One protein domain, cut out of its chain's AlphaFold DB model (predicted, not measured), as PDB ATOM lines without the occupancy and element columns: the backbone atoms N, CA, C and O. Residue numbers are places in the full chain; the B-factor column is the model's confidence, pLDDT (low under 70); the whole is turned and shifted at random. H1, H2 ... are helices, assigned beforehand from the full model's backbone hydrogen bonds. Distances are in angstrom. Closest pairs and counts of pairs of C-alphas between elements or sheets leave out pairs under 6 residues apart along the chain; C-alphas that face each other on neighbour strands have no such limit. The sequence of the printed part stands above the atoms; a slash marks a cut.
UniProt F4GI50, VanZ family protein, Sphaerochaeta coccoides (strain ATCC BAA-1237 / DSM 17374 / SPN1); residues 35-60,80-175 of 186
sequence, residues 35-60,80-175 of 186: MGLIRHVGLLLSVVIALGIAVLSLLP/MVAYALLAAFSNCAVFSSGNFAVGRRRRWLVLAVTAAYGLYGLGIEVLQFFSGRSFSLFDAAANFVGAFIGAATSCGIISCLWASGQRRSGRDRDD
ATOM      1  N   MET A  35     541.508 598.537 450.527       68.00
ATOM      2  CA  MET A  35     540.281 598.701 449.731       68.00
ATOM      3  C   MET A  35     540.264 600.014 448.935       68.00
ATOM      4  O   MET A  35     539.718 600.080 447.833       68.00
ATOM      5  N   GLY A  36     540.872 601.068 449.488       76.94
ATOM      6  CA  GLY A  36     541.070 602.326 448.779       76.94
ATOM      7  C   GLY A  36     541.966 602.136 447.559       76.94
ATOM      8  O   GLY A  36     541.594 602.561 446.469       76.94
ATOM      9  N   LEU A  37     543.110 601.470 447.712       83.75
ATOM     10  CA  LEU A  37     544.073 601.272 446.629       83.75
ATOM     11  C   LEU A  37     543.474 600.497 445.446       83.75
ATOM     12  O   LEU A  37     543.568 600.972 444.317       83.75
ATOM     13  N   ILE A  38     542.790 599.375 445.699       81.31
ATOM     14  CA  ILE A  38     542.160 598.548 444.648       81.31
ATOM     15  C   ILE A  38     541.179 599.373 443.813       81.31
ATOM     16  O   ILE A  38     541.179 599.300 442.585       81.31
ATOM     17  N   ARG A  39     540.372 600.212 444.472       86.00
ATOM     18  CA  ARG A  39     539.436 601.104 443.786       86.00
ATOM     19  C   ARG A  39     540.154 602.123 442.903       86.00
ATOM     20  O   ARG A  39     539.735 602.328 441.770       86.00
ATOM     21  N   HIS A  40     541.207 602.775 443.397       87.12
ATOM     22  CA  HIS A  40     541.926 603.781 442.606       87.12
ATOM     23  C   HIS A  40     542.664 603.146 441.428       87.12
ATOM     24  O   HIS A  40     542.586 603.671 440.322       87.12
ATOM     25  N   VAL A  41     543.316 602.001 441.643       90.56
ATOM     26  CA  VAL A  41     544.002 601.254 440.581       90.56
ATOM     27  C   VAL A  41     543.007 600.802 439.517       90.56
ATOM     28  O   VAL A  41     543.235 601.040 438.336       90.56
ATOM     29  N   GLY A  42     541.877 600.213 439.916       89.62
ATOM     30  CA  GLY A  42     540.856 599.776 438.967       89.62
ATOM     31  C   GLY A  42     540.256 600.938 438.169       89.62
ATOM     32  O   GLY A  42     540.130 600.829 436.955       89.62
ATOM     33  N   LEU A  43     539.972 602.080 438.812       90.50
ATOM     34  CA  LEU A  43     539.508 603.284 438.111       90.50
ATOM     35  C   LEU A  43     540.559 603.828 437.139       90.50
ATOM     36  O   LEU A  43     540.217 604.157 436.006       90.50
ATOM     37  N   LEU A  44     541.824 603.906 437.561       94.69
ATOM     38  CA  LEU A  44     542.918 604.370 436.712       94.69
ATOM     39  C   LEU A  44     543.063 603.476 435.477       94.69
ATOM     40  O   LEU A  44     543.107 603.986 434.361       94.69
ATOM     41  N   LEU A  45     543.065 602.153 435.664       94.94
ATOM     42  CA  LEU A  45     543.118 601.190 434.565       94.94
ATOM     43  C   LEU A  45     541.928 601.353 433.617       94.94
ATOM     44  O   LEU A  45     542.126 601.388 432.409       94.94
ATOM     45  N   SER A  46     540.708 601.521 434.133       93.81
ATOM     46  CA  SER A  46     539.535 601.771 433.291       93.81
ATOM     47  C   SER A  46     539.661 603.047 432.464       93.81
ATOM     48  O   SER A  46     539.321 603.033 431.285       93.81
ATOM     49  N   VAL A  47     540.168 604.136 433.049       95.25
ATOM     50  CA  VAL A  47     540.389 605.394 432.319       95.25
ATOM     51  C   VAL A  47     541.441 605.205 431.230       95.25
ATOM     52  O   VAL A  47     541.208 605.600 430.092       95.25
ATOM     53  N   VAL A  48     542.567 604.562 431.547       96.69
ATOM     54  CA  VAL A  48     543.630 604.280 430.572       96.69
ATOM     55  C   VAL A  48     543.109 603.414 429.425       96.69
ATOM     56  O   VAL A  48     543.362 603.731 428.268       96.69
ATOM     57  N   ILE A  49     542.337 602.365 429.724       96.19
ATOM     58  CA  ILE A  49     541.743 601.488 428.706       96.19
ATOM     59  C   ILE A  49     540.747 602.260 427.839       96.19
ATOM     60  O   ILE A  49     540.817 602.163 426.618       96.19
ATOM     61  N   ALA A  50     539.850 603.053 428.433       96.12
ATOM     62  CA  ALA A  50     538.881 603.845 427.678       96.12
ATOM     63  C   ALA A  50     539.573 604.855 426.749       96.12
ATOM     64  O   ALA A  50     539.228 604.961 425.576       96.12
ATOM     65  N   LEU A  51     540.597 605.557 427.242       96.25
ATOM     66  CA  LEU A  51     541.392 606.464 426.412       96.25
ATOM     67  C   LEU A  51     542.135 605.714 425.305       96.25
ATOM     68  O   LEU A  51     542.149 606.175 424.168       96.25
ATOM     69  N   GLY A  52     542.705 604.549 425.620       94.50
ATOM     70  CA  GLY A  52     543.334 603.671 424.638       94.50
ATOM     71  C   GLY A  52     542.366 603.292 423.520       94.50
ATOM     72  O   GLY A  52     542.693 603.484 422.353       94.50
ATOM     73  N   ILE A  53     541.154 602.846 423.864       94.12
ATOM     74  CA  ILE A  53     540.093 602.538 422.896       94.12
ATOM     75  C   ILE A  53     539.792 603.764 422.031       94.12
ATOM     76  O   ILE A  53     539.886 603.672 420.814       94.12
ATOM     77  N   ALA A  54     539.505 604.927 422.628       93.94
ATOM     78  CA  ALA A  54     539.203 606.138 421.864       93.94
ATOM     79  C   ALA A  54     540.318 606.503 420.874       93.94
ATOM     80  O   ALA A  54     540.048 606.756 419.702       93.94
ATOM     81  N   VAL A  55     541.570 606.519 421.336       92.19
ATOM     82  CA  VAL A  55     542.720 606.887 420.505       92.19
ATOM     83  C   VAL A  55     542.917 605.872 419.383       92.19
ATOM     84  O   VAL A  55     542.978 606.264 418.220       92.19
ATOM     85  N   LEU A  56     542.977 604.574 419.693       89.88
ATOM     86  CA  LEU A  56     543.214 603.540 418.682       89.88
ATOM     87  C   LEU A  56     542.067 603.449 417.672       89.88
ATOM     88  O   LEU A  56     542.325 603.221 416.488       89.88
ATOM     89  N   SER A  57     540.825 603.657 418.111       88.62
ATOM     90  CA  SER A  57     539.652 603.621 417.243       88.62
ATOM     91  C   SER A  57     539.569 604.843 416.327       88.62
ATOM     92  O   SER A  57     539.293 604.664 415.142       88.62
ATOM     93  N   LEU A  58     539.846 606.054 416.825       89.94
ATOM     94  CA  LEU A  58     539.690 607.303 416.063       89.94
ATOM     95  C   LEU A  58     540.919 607.701 415.242       89.94
ATOM     96  O   LEU A  58     540.818 608.569 414.374       89.94
ATOM     97  N   LEU A  59     542.079 607.093 415.500       88.50
ATOM     98  CA  LEU A  59     543.253 607.323 414.670       88.50
ATOM     99  C   LEU A  59     542.953 606.915 413.218       88.50
ATOM    100  O   LEU A  59     542.498 605.795 412.968       88.50
ATOM    101  N   PRO A  60     543.225 607.791 412.237       80.88
ATOM    102  CA  PRO A  60     542.927 607.482 410.852       80.88
ATOM    103  C   PRO A  60     543.778 606.305 410.367       80.88
ATOM    104  O   PRO A  60     544.949 606.175 410.729       80.88
ATOM    105  N   MET A  80     535.925 593.095 421.361       95.25
ATOM    106  CA  MET A  80     535.361 592.300 422.452       95.25
ATOM    107  C   MET A  80     536.280 592.263 423.685       95.25
ATOM    108  O   MET A  80     535.820 592.482 424.806       95.25
ATOM    109  N   VAL A  81     537.582 592.027 423.503       95.56
ATOM    110  CA  VAL A  81     538.553 591.973 424.607       95.56
ATOM    111  C   VAL A  81     538.711 593.338 425.276       95.56
ATOM    112  O   VAL A  81     538.682 593.420 426.505       95.56
ATOM    113  N   ALA A  82     538.833 594.416 424.502       94.75
ATOM    114  CA  ALA A  82     539.022 595.759 425.040       94.75
ATOM    115  C   ALA A  82     537.845 596.183 425.934       94.75
ATOM    116  O   ALA A  82     538.047 596.652 427.059       94.75
ATOM    117  N   TYR A  83     536.611 595.939 425.484       96.50
ATOM    118  CA  TYR A  83     535.411 596.263 426.255       96.50
ATOM    119  C   TYR A  83     535.187 595.309 427.433       96.50
ATOM    120  O   TYR A  83     534.694 595.743 428.477       96.50
ATOM    121  N   ALA A  84     535.610 594.044 427.326       97.12
ATOM    122  CA  ALA A  84     535.616 593.121 428.460       97.12
ATOM    123  C   ALA A  84     536.553 593.590 429.573       97.12
ATOM    124  O   ALA A  84     536.153 593.624 430.737       97.12
ATOM    125  N   LEU A  85     537.772 594.016 429.238       96.06
ATOM    126  CA  LEU A  85     538.708 594.558 430.221       96.06
ATOM    127  C   LEU A  85     538.178 595.860 430.831       96.06
ATOM    128  O   LEU A  85     538.165 595.997 432.056       96.06
ATOM    129  N   LEU A  86     537.668 596.782 430.006       95.94
ATOM    130  CA  LEU A  86     537.079 598.038 430.480       95.94
ATOM    131  C   LEU A  86     535.962 597.786 431.503       95.94
ATOM    132  O   LEU A  86     535.980 598.360 432.596       95.94
ATOM    133  N   ALA A  87     535.022 596.895 431.179       94.75
ATOM    134  CA  ALA A  87     533.917 596.540 432.061       94.75
ATOM    135  C   ALA A  87     534.378 595.766 433.305       94.75
ATOM    136  O   ALA A  87     533.851 595.991 434.393       94.75
ATOM    137  N   ALA A  88     535.363 594.872 433.191       93.25
ATOM    138  CA  ALA A  88     535.854 594.099 434.327       93.25
ATOM    139  C   ALA A  88     536.552 594.989 435.366       93.25
ATOM    140  O   ALA A  88     536.205 594.946 436.548       93.25
ATOM    141  N   PHE A  89     537.501 595.831 434.940       92.81
ATOM    142  CA  PHE A  89     538.256 596.690 435.856       92.81
ATOM    143  C   PHE A  89     537.379 597.749 436.522       92.81
ATOM    144  O   PHE A  89     537.497 597.974 437.728       92.81
ATOM    145  N   SER A  90     536.451 598.342 435.773       91.06
ATOM    146  CA  SER A  90     535.548 599.368 436.303       91.06
ATOM    147  C   SER A  90     534.581 598.785 437.327       91.06
ATOM    148  O   SER A  90     534.440 599.328 438.425       91.06
ATOM    149  N   ASN A  91     533.972 597.635 437.025       89.12
ATOM    150  CA  ASN A  91     533.084 596.951 437.957       89.12
ATOM    151  C   ASN A  91     533.844 596.472 439.200       89.12
ATOM    152  O   ASN A  91     533.361 596.672 440.313       89.12
ATOM    153  N   CYS A  92     535.056 595.926 439.061       87.12
ATOM    154  CA  CYS A  92     535.900 595.590 440.211       87.12
ATOM    155  C   CYS A  92     536.208 596.823 441.074       87.12
ATOM    156  O   CYS A  92     536.094 596.755 442.297       87.12
ATOM    157  N   ALA A  93     536.522 597.969 440.467       86.12
ATOM    158  CA  ALA A  93     536.821 599.199 441.195       86.12
ATOM    159  C   ALA A  93     535.613 599.750 441.967       86.12
ATOM    160  O   ALA A  93     535.727 600.165 443.122       86.12
ATOM    161  N   VAL A  94     534.440 599.751 441.328       83.06
ATOM    162  CA  VAL A  94     533.198 600.297 441.894       83.06
ATOM    163  C   VAL A  94     532.587 599.339 442.917       83.06
ATOM    164  O   VAL A  94     531.985 599.778 443.900       83.06
ATOM    165  N   PHE A  95     532.745 598.029 442.716       79.19
ATOM    166  CA  PHE A  95     532.050 597.008 443.491       79.19
ATOM    167  C   PHE A  95     532.951 596.154 444.403       79.19
ATOM    168  O   PHE A  95     532.454 595.267 445.096       79.19
ATOM    169  N   SER A  96     534.236 596.474 444.527       72.94
ATOM    170  CA  SER A  96     535.130 595.861 445.523       72.94
ATOM    171  C   SER A  96     534.722 596.175 446.976       72.94
ATOM    172  O   SER A  96     534.864 595.330 447.856       72.94
ATOM    173  N   SER A  97     534.160 597.357 447.252       63.41
ATOM    174  CA  SER A  97     534.148 597.927 448.608       63.41
ATOM    175  C   SER A  97     532.844 597.762 449.418       63.41
ATOM    176  O   SER A  97     532.421 598.713 450.075       63.41
ATOM    177  N   GLY A  98     532.167 596.605 449.404       57.12
ATOM    178  CA  GLY A  98     531.003 596.420 450.293       57.12
ATOM    179  C   GLY A  98     530.271 595.079 450.231       57.12
ATOM    180  O   GLY A  98     530.301 594.411 449.193       57.12
ATOM    181  N   ASN A  99     529.589 594.752 451.345       52.47
ATOM    182  CA  ASN A  99     528.846 593.508 451.606       52.47
ATOM    183  C   ASN A  99     528.135 592.988 450.356       52.47
ATOM    184  O   ASN A  99     527.225 593.621 449.818       52.47
ATOM    185  N   PHE A 100     528.566 591.812 449.906       50.94
ATOM    186  CA  PHE A 100     528.147 591.168 448.664       50.94
ATOM    187  C   PHE A 100     526.784 590.469 448.765       50.94
ATOM    188  O   PHE A 100     526.495 589.517 448.048       50.94
ATOM    189  N   ALA A 101     525.883 590.984 449.601       53.84
ATOM    190  CA  ALA A 101     524.473 590.799 449.319       53.84
ATOM    191  C   ALA A 101     524.204 591.624 448.056       53.84
ATOM    192  O   ALA A 101     524.018 592.839 448.125       53.84
ATOM    193  N   VAL A 102     524.299 590.987 446.885       55.97
ATOM    194  CA  VAL A 102     524.021 591.590 445.577       55.97
ATOM    195  C   VAL A 102     522.535 591.948 445.524       55.97
ATOM    196  O   VAL A 102     521.722 591.260 444.906       55.97
ATOM    197  N   GLY A 103     522.165 593.014 446.227       66.12
ATOM    198  CA  GLY A 103     520.822 593.548 446.236       66.12
ATOM    199  C   GLY A 103     520.440 593.980 444.829       66.12
ATOM    200  O   GLY A 103     521.294 594.352 444.018       66.12
ATOM    201  N   ARG A 104     519.136 593.963 444.546       72.94
ATOM    202  CA  ARG A 104     518.563 594.300 443.235       72.94
ATOM    203  C   ARG A 104     519.160 595.590 442.647       72.94
ATOM    204  O   ARG A 104     519.536 595.609 441.483       72.94
ATOM    205  N   ARG A 105     519.360 596.623 443.478       78.81
ATOM    206  CA  ARG A 105     519.961 597.913 443.091       78.81
ATOM    207  C   ARG A 105     521.373 597.787 442.506       78.81
ATOM    208  O   ARG A 105     521.693 598.480 441.550       78.81
ATOM    209  N   ARG A 106     522.218 596.911 443.054       78.62
ATOM    210  CA  ARG A 106     523.610 596.753 442.604       78.62
ATOM    211  C   ARG A 106     523.690 596.046 441.251       78.62
ATOM    212  O   ARG A 106     524.497 596.445 440.425       78.62
ATOM    213  N   ARG A 107     522.806 595.071 441.000       82.19
ATOM    214  CA  ARG A 107     522.679 594.415 439.683       82.19
ATOM    215  C   ARG A 107     522.282 595.417 438.610       82.19
ATOM    216  O   ARG A 107     522.910 595.460 437.564       82.19
ATOM    217  N   TRP A 108     521.299 596.268 438.907       86.62
ATOM    218  CA  TRP A 108     520.899 597.341 437.998       86.62
ATOM    219  C   TRP A 108     522.025 598.337 437.733       86.62
ATOM    220  O   TRP A 108     522.176 598.764 436.598       86.62
ATOM    221  N   LEU A 109     522.843 598.670 438.737       87.06
ATOM    222  CA  LEU A 109     524.012 599.527 438.528       87.06
ATOM    223  C   LEU A 109     525.067 598.863 437.636       87.06
ATOM    224  O   LEU A 109     525.561 599.526 436.735       87.06
ATOM    225  N   VAL A 110     525.382 597.577 437.843       87.88
ATOM    226  CA  VAL A 110     526.289 596.828 436.952       87.88
ATOM    227  C   VAL A 110     525.747 596.847 435.525       87.88
ATOM    228  O   VAL A 110     526.463 597.233 434.612       87.88
ATOM    229  N   LEU A 111     524.467 596.512 435.334       89.31
ATOM    230  CA  LEU A 111     523.835 596.521 434.014       89.31
ATOM    231  C   LEU A 111     523.837 597.914 433.373       89.31
ATOM    232  O   LEU A 111     524.123 598.028 432.187       89.31
ATOM    233  N   ALA A 112     523.560 598.968 434.144       91.19
ATOM    234  CA  ALA A 112     523.580 600.343 433.655       91.19
ATOM    235  C   ALA A 112     524.991 600.776 433.230       91.19
ATOM    236  O   ALA A 112     525.151 601.386 432.177       91.19
ATOM    237  N   VAL A 113     526.017 600.430 434.014       89.50
ATOM    238  CA  VAL A 113     527.424 600.698 433.685       89.50
ATOM    239  C   VAL A 113     527.852 599.911 432.442       89.50
ATOM    240  O   VAL A 113     528.431 600.486 431.525       89.50
ATOM    241  N   THR A 114     527.503 598.626 432.351       91.19
ATOM    242  CA  THR A 114     527.754 597.793 431.166       91.19
ATOM    243  C   THR A 114     527.080 598.363 429.918       91.19
ATOM    244  O   THR A 114     527.717 598.475 428.871       91.19
ATOM    245  N   ALA A 115     525.815 598.778 430.027       93.81
ATOM    246  CA  ALA A 115     525.092 599.414 428.932       93.81
ATOM    247  C   ALA A 115     525.747 600.740 428.517       93.81
ATOM    248  O   ALA A 115     525.887 600.999 427.324       93.81
ATOM    249  N   ALA A 116     526.213 601.544 429.478       94.75
ATOM    250  CA  ALA A 116     526.941 602.777 429.196       94.75
ATOM    251  C   ALA A 116     528.231 602.520 428.400       94.75
ATOM    252  O   ALA A 116     528.539 603.294 427.500       94.75
ATOM    253  N   TYR A 117     528.954 601.423 428.660       94.19
ATOM    254  CA  TYR A 117     530.125 601.055 427.857       94.19
ATOM    255  C   TYR A 117     529.767 600.595 426.446       94.19
ATOM    256  O   TYR A 117     530.442 600.988 425.500       94.19
ATOM    257  N   GLY A 118     528.686 599.834 426.274       92.00
ATOM    258  CA  GLY A 118     528.196 599.497 424.937       92.00
ATOM    259  C   GLY A 118     527.801 600.741 424.131       92.00
ATOM    260  O   GLY A 118     528.183 600.877 422.971       92.00
ATOM    261  N   LEU A 119     527.119 601.700 424.767       94.81
ATOM    262  CA  LEU A 119     526.770 602.988 424.154       94.81
ATOM    263  C   LEU A 119     527.999 603.848 423.851       94.81
ATOM    264  O   LEU A 119     528.053 604.481 422.799       94.81
ATOM    265  N   TYR A 120     528.992 603.852 424.739       95.25
ATOM    266  CA  TYR A 120     530.279 604.493 424.488       95.25
ATOM    267  C   TYR A 120     530.938 603.917 423.229       95.25
ATOM    268  O   TYR A 120     531.348 604.682 422.359       95.25
ATOM    269  N   GLY A 121     530.952 602.589 423.073       93.81
ATOM    270  CA  GLY A 121     531.512 601.958 421.880       93.81
ATOM    271  C   GLY A 121     530.720 602.198 420.608       93.81
ATOM    272  O   GLY A 121     531.318 602.455 419.571       93.81
ATOM    273  N   LEU A 122     529.390 602.218 420.687       93.94
ATOM    274  CA  LEU A 122     528.556 602.642 419.564       93.94
ATOM    275  C   LEU A 122     528.853 604.096 419.158       93.94
ATOM    276  O   LEU A 122     528.926 604.405 417.973       93.94
ATOM    277  N   GLY A 123     529.056 604.987 420.132       95.12
ATOM    278  CA  GLY A 123     529.450 606.372 419.877       95.12
ATOM    279  C   GLY A 123     530.814 606.476 419.191       95.12
ATOM    280  O   GLY A 123     530.960 607.246 418.245       95.12
ATOM    281  N   ILE A 124     531.793 605.675 419.620       94.25
ATOM    282  CA  ILE A 124     533.102 605.589 418.959       94.25
ATOM    283  C   ILE A 124     532.961 605.102 417.513       94.25
ATOM    284  O   ILE A 124     533.569 605.702 416.633       94.25
ATOM    285  N   GLU A 125     532.118 604.105 417.250       93.56
ATOM    286  CA  GLU A 125     531.850 603.598 415.897       93.56
ATOM    287  C   GLU A 125     531.265 604.691 414.981       93.56
ATOM    288  O   GLU A 125     531.691 604.885 413.841       93.56
ATOM    289  N   VAL A 126     530.316 605.480 415.499       93.56
ATOM    290  CA  VAL A 126     529.755 606.635 414.779       93.56
ATOM    291  C   VAL A 126     530.834 607.686 414.508       93.56
ATOM    292  O   VAL A 126     530.896 608.237 413.413       93.56
ATOM    293  N   LEU A 127     531.713 607.959 415.473       92.69
ATOM    294  CA  LEU A 127     532.819 608.902 415.296       92.69
ATOM    295  C   LEU A 127     533.879 608.388 414.307       92.69
ATOM    296  O   LEU A 127     534.462 609.181 413.567       92.69
ATOM    297  N   GLN A 128     534.098 607.074 414.240       90.38
ATOM    298  CA  GLN A 128     535.009 606.454 413.281       90.38
ATOM    299  C   GLN A 128     534.595 606.724 411.835       90.38
ATOM    300  O   GLN A 128     535.466 607.013 411.009       90.38
ATOM    301  N   PHE A 129     533.291 606.737 411.548       89.25
ATOM    302  CA  PHE A 129     532.770 607.113 410.233       89.25
ATOM    303  C   PHE A 129     533.280 608.493 409.783       89.25
ATOM    304  O   PHE A 129     533.767 608.652 408.665       89.25
ATOM    305  N   PHE A 130     533.284 609.478 410.687       88.88
ATOM    306  CA  PHE A 130     533.796 610.825 410.404       88.88
ATOM    307  C   PHE A 130     535.331 610.904 410.342       88.88
ATOM    308  O   PHE A 130     535.875 611.840 409.760       88.88
ATOM    309  N   SER A 131     536.043 609.922 410.901       86.12
ATOM    310  CA  SER A 131     537.511 609.826 410.827       86.12
ATOM    311  C   SER A 131     538.031 609.209 409.515       86.12
ATOM    312  O   SER A 131     539.245 609.127 409.304       86.12
ATOM    313  N   GLY A 132     537.124 608.777 408.628       82.00
ATOM    314  CA  GLY A 132     537.451 608.072 407.386       82.00
ATOM    315  C   GLY A 132     537.658 606.564 407.564       82.00
ATOM    316  O   GLY A 132     538.302 605.937 406.723       82.00
ATOM    317  N   ARG A 133     537.147 605.983 408.659       84.06
ATOM    318  CA  ARG A 133     537.080 604.530 408.884       84.06
ATOM    319  C   ARG A 133     535.677 603.996 408.586       84.06
ATOM    320  O   ARG A 133     534.709 604.751 408.546       84.06
ATOM    321  N   SER A 134     535.572 602.691 408.348       85.19
ATOM    322  CA  SER A 134     534.292 602.025 408.096       85.19
ATOM    323  C   SER A 134     533.492 601.873 409.383       85.19
ATOM    324  O   SER A 134     534.017 601.348 410.356       85.19
ATOM    325  N   PHE A 135     532.222 602.269 409.347       88.06
ATOM    326  CA  PHE A 135     531.254 601.943 410.389       88.06
ATOM    327  C   PHE A 135     530.824 600.475 410.275       88.06
ATOM    328  O   PHE A 135     530.442 600.019 409.194       88.06
ATOM    329  N   SER A 136     530.832 599.757 411.392       90.44
ATOM    330  CA  SER A 136     530.514 598.338 411.477       90.44
ATOM    331  C   SER A 136     529.621 598.035 412.679       90.44
ATOM    332  O   SER A 136     530.011 598.081 413.846       90.44
ATOM    333  N   LEU A 137     528.386 597.613 412.391       92.00
ATOM    334  CA  LEU A 137     527.463 597.138 413.428       92.00
ATOM    335  C   LEU A 137     527.987 595.894 414.155       92.00
ATOM    336  O   LEU A 137     527.605 595.646 415.298       92.00
ATOM    337  N   PHE A 138     528.850 595.107 413.510       91.94
ATOM    338  CA  PHE A 138     529.442 593.929 414.135       91.94
ATOM    339  C   PHE A 138     530.486 594.299 415.189       91.94
ATOM    340  O   PHE A 138     530.577 593.592 416.191       91.94
ATOM    341  N   ASP A 139     531.211 595.401 415.008       90.56
ATOM    342  CA  ASP A 139     532.175 595.890 415.998       90.56
ATOM    343  C   ASP A 139     531.446 596.547 417.170       90.56
ATOM    344  O   ASP A 139     531.733 596.244 418.331       90.56
ATOM    345  N   ALA A 140     530.366 597.289 416.896       92.31
ATOM    346  CA  ALA A 140     529.438 597.726 417.935       92.31
ATOM    347  C   ALA A 140     528.871 596.539 418.743       92.31
ATOM    348  O   ALA A 140     528.883 596.568 419.974       92.31
ATOM    349  N   ALA A 141     528.425 595.463 418.084       94.94
ATOM    350  CA  ALA A 141     527.945 594.259 418.767       94.94
ATOM    351  C   ALA A 141     529.052 593.578 419.593       94.94
ATOM    352  O   ALA A 141     528.804 593.179 420.734       94.94
ATOM    353  N   ALA A 142     530.276 593.490 419.063       94.38
ATOM    354  CA  ALA A 142     531.429 592.953 419.782       94.38
ATOM    355  C   ALA A 142     531.747 593.764 421.050       94.38
ATOM    356  O   ALA A 142     532.018 593.169 422.095       94.38
ATOM    357  N   ASN A 143     531.621 595.096 421.002       95.00
ATOM    358  CA  ASN A 143     531.771 595.971 422.168       95.00
ATOM    359  C   ASN A 143     530.759 595.615 423.272       95.00
ATOM    360  O   ASN A 143     531.134 595.462 424.437       95.00
ATOM    361  N   PHE A 144     529.480 595.430 422.914       95.31
ATOM    362  CA  PHE A 144     528.440 595.016 423.865       95.31
ATOM    363  C   PHE A 144     528.737 593.640 424.467       95.31
ATOM    364  O   PHE A 144     528.729 593.496 425.690       95.31
ATOM    365  N   VAL A 145     529.029 592.638 423.630       96.88
ATOM    366  CA  VAL A 145     529.354 591.276 424.088       96.88
ATOM    367  C   VAL A 145     530.552 591.297 425.036       96.88
ATOM    368  O   VAL A 145     530.484 590.725 426.125       96.88
ATOM    369  N   GLY A 146     531.612 592.021 424.671       96.19
ATOM    370  CA  GLY A 146     532.784 592.226 425.513       96.19
ATOM    371  C   GLY A 146     532.413 592.796 426.877       96.19
ATOM    372  O   GLY A 146     532.732 592.204 427.908       96.19
ATOM    373  N   ALA A 147     531.659 593.896 426.901       96.06
ATOM    374  CA  ALA A 147     531.236 594.532 428.145       96.06
ATOM    375  C   ALA A 147     530.426 593.583 429.054       96.06
ATOM    376  O   ALA A 147     530.638 593.566 430.271       96.06
ATOM    377  N   PHE A 148     529.538 592.755 428.489       96.06
ATOM    378  CA  PHE A 148     528.801 591.737 429.249       96.06
ATOM    379  C   PHE A 148     529.717 590.652 429.824       96.06
ATOM    380  O   PHE A 148     529.565 590.301 430.998       96.06
ATOM    381  N   ILE A 149     530.684 590.159 429.045       96.62
ATOM    382  CA  ILE A 149     531.676 589.184 429.519       96.62
ATOM    383  C   ILE A 149     532.464 589.775 430.693       96.62
ATOM    384  O   ILE A 149     532.520 589.168 431.760       96.62
ATOM    385  N   GLY A 150     532.988 590.994 430.553       94.62
ATOM    386  CA  GLY A 150     533.726 591.669 431.623       94.62
ATOM    387  C   GLY A 150     532.901 591.885 432.896       94.62
ATOM    388  O   GLY A 150     533.391 591.700 434.017       94.62
ATOM    389  N   ALA A 151     531.620 592.225 432.748       92.25
ATOM    390  CA  ALA A 151     530.693 592.338 433.869       92.25
ATOM    391  C   ALA A 151     530.454 590.987 434.567       92.25
ATOM    392  O   ALA A 151     530.467 590.924 435.798       92.25
ATOM    393  N   ALA A 152     530.297 589.897 433.813       92.38
ATOM    394  CA  ALA A 152     530.151 588.559 434.377       92.38
ATOM    395  C   ALA A 152     531.425 588.109 435.111       92.38
ATOM    396  O   ALA A 152     531.352 587.656 436.255       92.38
ATOM    397  N   THR A 153     532.596 588.308 434.499       92.19
ATOM    398  CA  THR A 153     533.899 587.971 435.088       92.19
ATOM    399  C   THR A 153     534.135 588.729 436.392       92.19
ATOM    400  O   THR A 153     534.468 588.118 437.404       92.19
ATOM    401  N   SER A 154     533.911 590.046 436.410       90.00
ATOM    402  CA  SER A 154     534.060 590.855 437.629       90.00
ATOM    403  C   SER A 154     533.073 590.443 438.723       90.00
ATOM    404  O   SER A 154     533.474 590.290 439.874       90.00
ATOM    405  N   CYS A 155     531.807 590.172 438.382       87.88
ATOM    406  CA  CYS A 155     530.847 589.621 439.340       87.88
ATOM    407  C   CYS A 155     531.337 588.297 439.943       87.88
ATOM    408  O   CYS A 155     531.251 588.122 441.159       87.88
ATOM    409  N   GLY A 156     531.878 587.390 439.123       87.19
ATOM    410  CA  GLY A 156     532.451 586.119 439.573       87.19
ATOM    411  C   GLY A 156     533.654 586.307 440.500       87.19
ATOM    412  O   GLY A 156     533.666 585.758 441.599       87.19
ATOM    413  N   ILE A 157     534.619 587.150 440.112       87.12
ATOM    414  CA  ILE A 157     535.808 587.462 440.924       87.12
ATOM    415  C   ILE A 157     535.397 588.017 442.283       87.12
ATOM    416  O   ILE A 157     535.858 587.530 443.314       87.12
ATOM    417  N   ILE A 158     534.504 589.011 442.306       82.44
ATOM    418  CA  ILE A 158     534.067 589.608 443.565       82.44
ATOM    419  C   ILE A 158     533.325 588.552 444.403       82.44
ATOM    420  O   ILE A 158     533.613 588.424 445.589       82.44
ATOM    421  N   SER A 159     532.455 587.730 443.806       82.81
ATOM    422  CA  SER A 159     531.775 586.636 444.522       82.81
ATOM    423  C   SER A 159     532.770 585.685 445.199       82.81
ATOM    424  O   SER A 159     532.614 585.366 446.377       82.81
ATOM    425  N   CYS A 160     533.822 585.277 444.482       82.62
ATOM    426  CA  CYS A 160     534.863 584.389 445.000       82.62
ATOM    427  C   CYS A 160     535.672 585.026 446.137       82.62
ATOM    428  O   CYS A 160     535.892 584.380 447.159       82.62
ATOM    429  N   LEU A 161     536.080 586.292 445.990       80.75
ATOM    430  CA  LEU A 161     536.822 587.024 447.025       80.75
ATOM    431  C   LEU A 161     536.003 587.201 448.312       80.75
ATOM    432  O   LEU A 161     536.542 587.170 449.415       80.75
ATOM    433  N   TRP A 162     534.687 587.360 448.184       74.94
ATOM    434  CA  TRP A 162     533.797 587.441 449.339       74.94
ATOM    435  C   TRP A 162     533.564 586.080 449.997       74.94
ATOM    436  O   TRP A 162     533.588 585.987 451.226       74.94
ATOM    437  N   ALA A 163     533.388 585.021 449.203       78.12
ATOM    438  CA  ALA A 163     533.242 583.663 449.718       78.12
ATOM    439  C   ALA A 163     534.492 583.201 450.490       78.12
ATOM    440  O   ALA A 163     534.368 582.546 451.527       78.12
ATOM    441  N   SER A 164     535.694 583.566 450.029       78.69
ATOM    442  CA  SER A 164     536.937 583.274 450.750       78.69
ATOM    443  C   SER A 164     537.087 584.114 452.025       78.69
ATOM    444  O   SER A 164     537.513 583.584 453.051       78.69
ATOM    445  N   GLY A 165     536.671 585.386 452.006       73.38
ATOM    446  CA  GLY A 165     536.691 586.263 453.182       73.38
ATOM    447  C   GLY A 165     535.769 585.800 454.317       73.38
ATOM    448  O   GLY A 165     536.175 585.797 455.478       73.38
ATOM    449  N   GLN A 166     534.552 585.341 453.997       68.62
ATOM    450  CA  GLN A 166     533.614 584.819 455.004       68.62
ATOM    451  C   GLN A 166     534.137 583.560 455.703       68.62
ATOM    452  O   GLN A 166     533.974 583.430 456.914       68.62
ATOM    453  N   ARG A 167     534.808 582.660 454.970       67.00
ATOM    454  CA  ARG A 167     535.406 581.445 455.552       67.00
ATOM    455  C   ARG A 167     536.494 581.760 456.576       67.00
ATOM    456  O   ARG A 167     536.603 581.053 457.571       67.00
ATOM    457  N   ARG A 168     537.277 582.819 456.348       69.88
ATOM    458  CA  ARG A 168     538.346 583.234 457.266       69.88
ATOM    459  C   ARG A 168     537.788 583.811 458.568       69.88
ATOM    460  O   ARG A 168     538.195 583.388 459.635       69.88
ATOM    461  N   SER A 169     536.776 584.679 458.473       67.62
ATOM    462  CA  SER A 169     536.124 585.258 459.658       67.62
ATOM    463  C   SER A 169     535.341 584.244 460.503       67.62
ATOM    464  O   SER A 169     535.044 584.562 461.651       67.62
ATOM    465  N   GLY A 170     534.934 583.101 459.938       66.62
ATOM    466  CA  GLY A 170     534.337 582.001 460.702       66.62
ATOM    467  C   GLY A 170     535.382 581.278 461.547       66.62
ATOM    468  O   GLY A 170     535.216 581.187 462.754       66.62
ATOM    469  N   ARG A 171     536.503 580.886 460.924       70.31
ATOM    470  CA  ARG A 171     537.614 580.201 461.601       70.31
ATOM    471  C   ARG A 171     538.190 581.009 462.768       70.31
ATOM    472  O   ARG A 171     538.322 580.472 463.852       70.31
ATOM    473  N   ASP A 172     538.433 582.307 462.567       69.50
ATOM    474  CA  ASP A 172     539.000 583.166 463.620       69.50
ATOM    475  C   ASP A 172     538.070 583.319 464.852       69.50
ATOM    476  O   ASP A 172     538.521 583.780 465.897       69.50
ATOM    477  N   ARG A 173     536.765 583.006 464.738       70.19
ATOM    478  CA  ARG A 173     535.850 582.977 465.896       70.19
ATOM    479  C   ARG A 173     535.910 581.654 466.635       70.19
ATOM    480  O   ARG A 173     535.933 581.677 467.856       70.19
ATOM    481  N   ASP A 174     535.942 580.552 465.894       71.25
ATOM    482  CA  ASP A 174     536.016 579.216 466.482       71.25
ATOM    483  C   ASP A 174     537.308 579.073 467.316       71.25
ATOM    484  O   ASP A 174     537.256 578.566 468.431       71.25
ATOM    485  N   ASP A 175     538.430 579.628 466.835       70.38
ATOM    486  CA  ASP A 175     539.711 579.633 467.561       70.38
ATOM    487  C   ASP A 175     539.666 580.512 468.837       70.38
ATOM    488  O   ASP A 175     540.268 580.179 469.853       70.38
TER     489      ASP A 175
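What this domain is: This is residues 35 to 60 and 80 to 175 of the 186 residues of the protein "VanZ family protein" of Sphaerochaeta coccoides (strain ATCC BAA-1237 / DSM 17374 / SPN1) (UniProt F4GI50). Four helices form a loose up-and-down bundle, each running against the one before, with short H2 in the middle, touching the other three. The end of H4, residues 164 to 175, sticks out. The printed part has 122 residues, H1 to H4 in order, all helix, loose, radius of gyration of the C-alphas 17.2 A, spanning 66 by 26 by 20 A.

Where its parts are: Find C-alpha 35 at (540.281, 598.701, 449.731); H1 runs from there to residue 58, 34.8 A. H2 is residues 80 to 95; H3, residues 104 to 130, 39.8 A; H4, residues 137 to 175, 58.2 A, ends at (539.711, 579.633, 467.561).

How they stand to each other: H2 touches H1, closest at C-alphas 39 and 93, 4.1 A. Residues 142 to 158 of H4 touch H2, closest at C-alphas 150 and 84, 4.0 A. H3 and H4 form a hairpin at a shallow tilt of 30 degrees, closest at C-alphas 118 and 144, 4.6 A. H1 and H4 are apart. Every O i to N i+4 pair is within hydrogen-bond range in H1 and H2, 22 of 23 in H3, 34 of 35 in H4.

The domain as a whole: Residues 61 to 79 are not printed; C-alphas 60 and 80 are 20.5 A apart. Confidence is under 70 at residues 35, 97 to 103, 166 to 170 and 172.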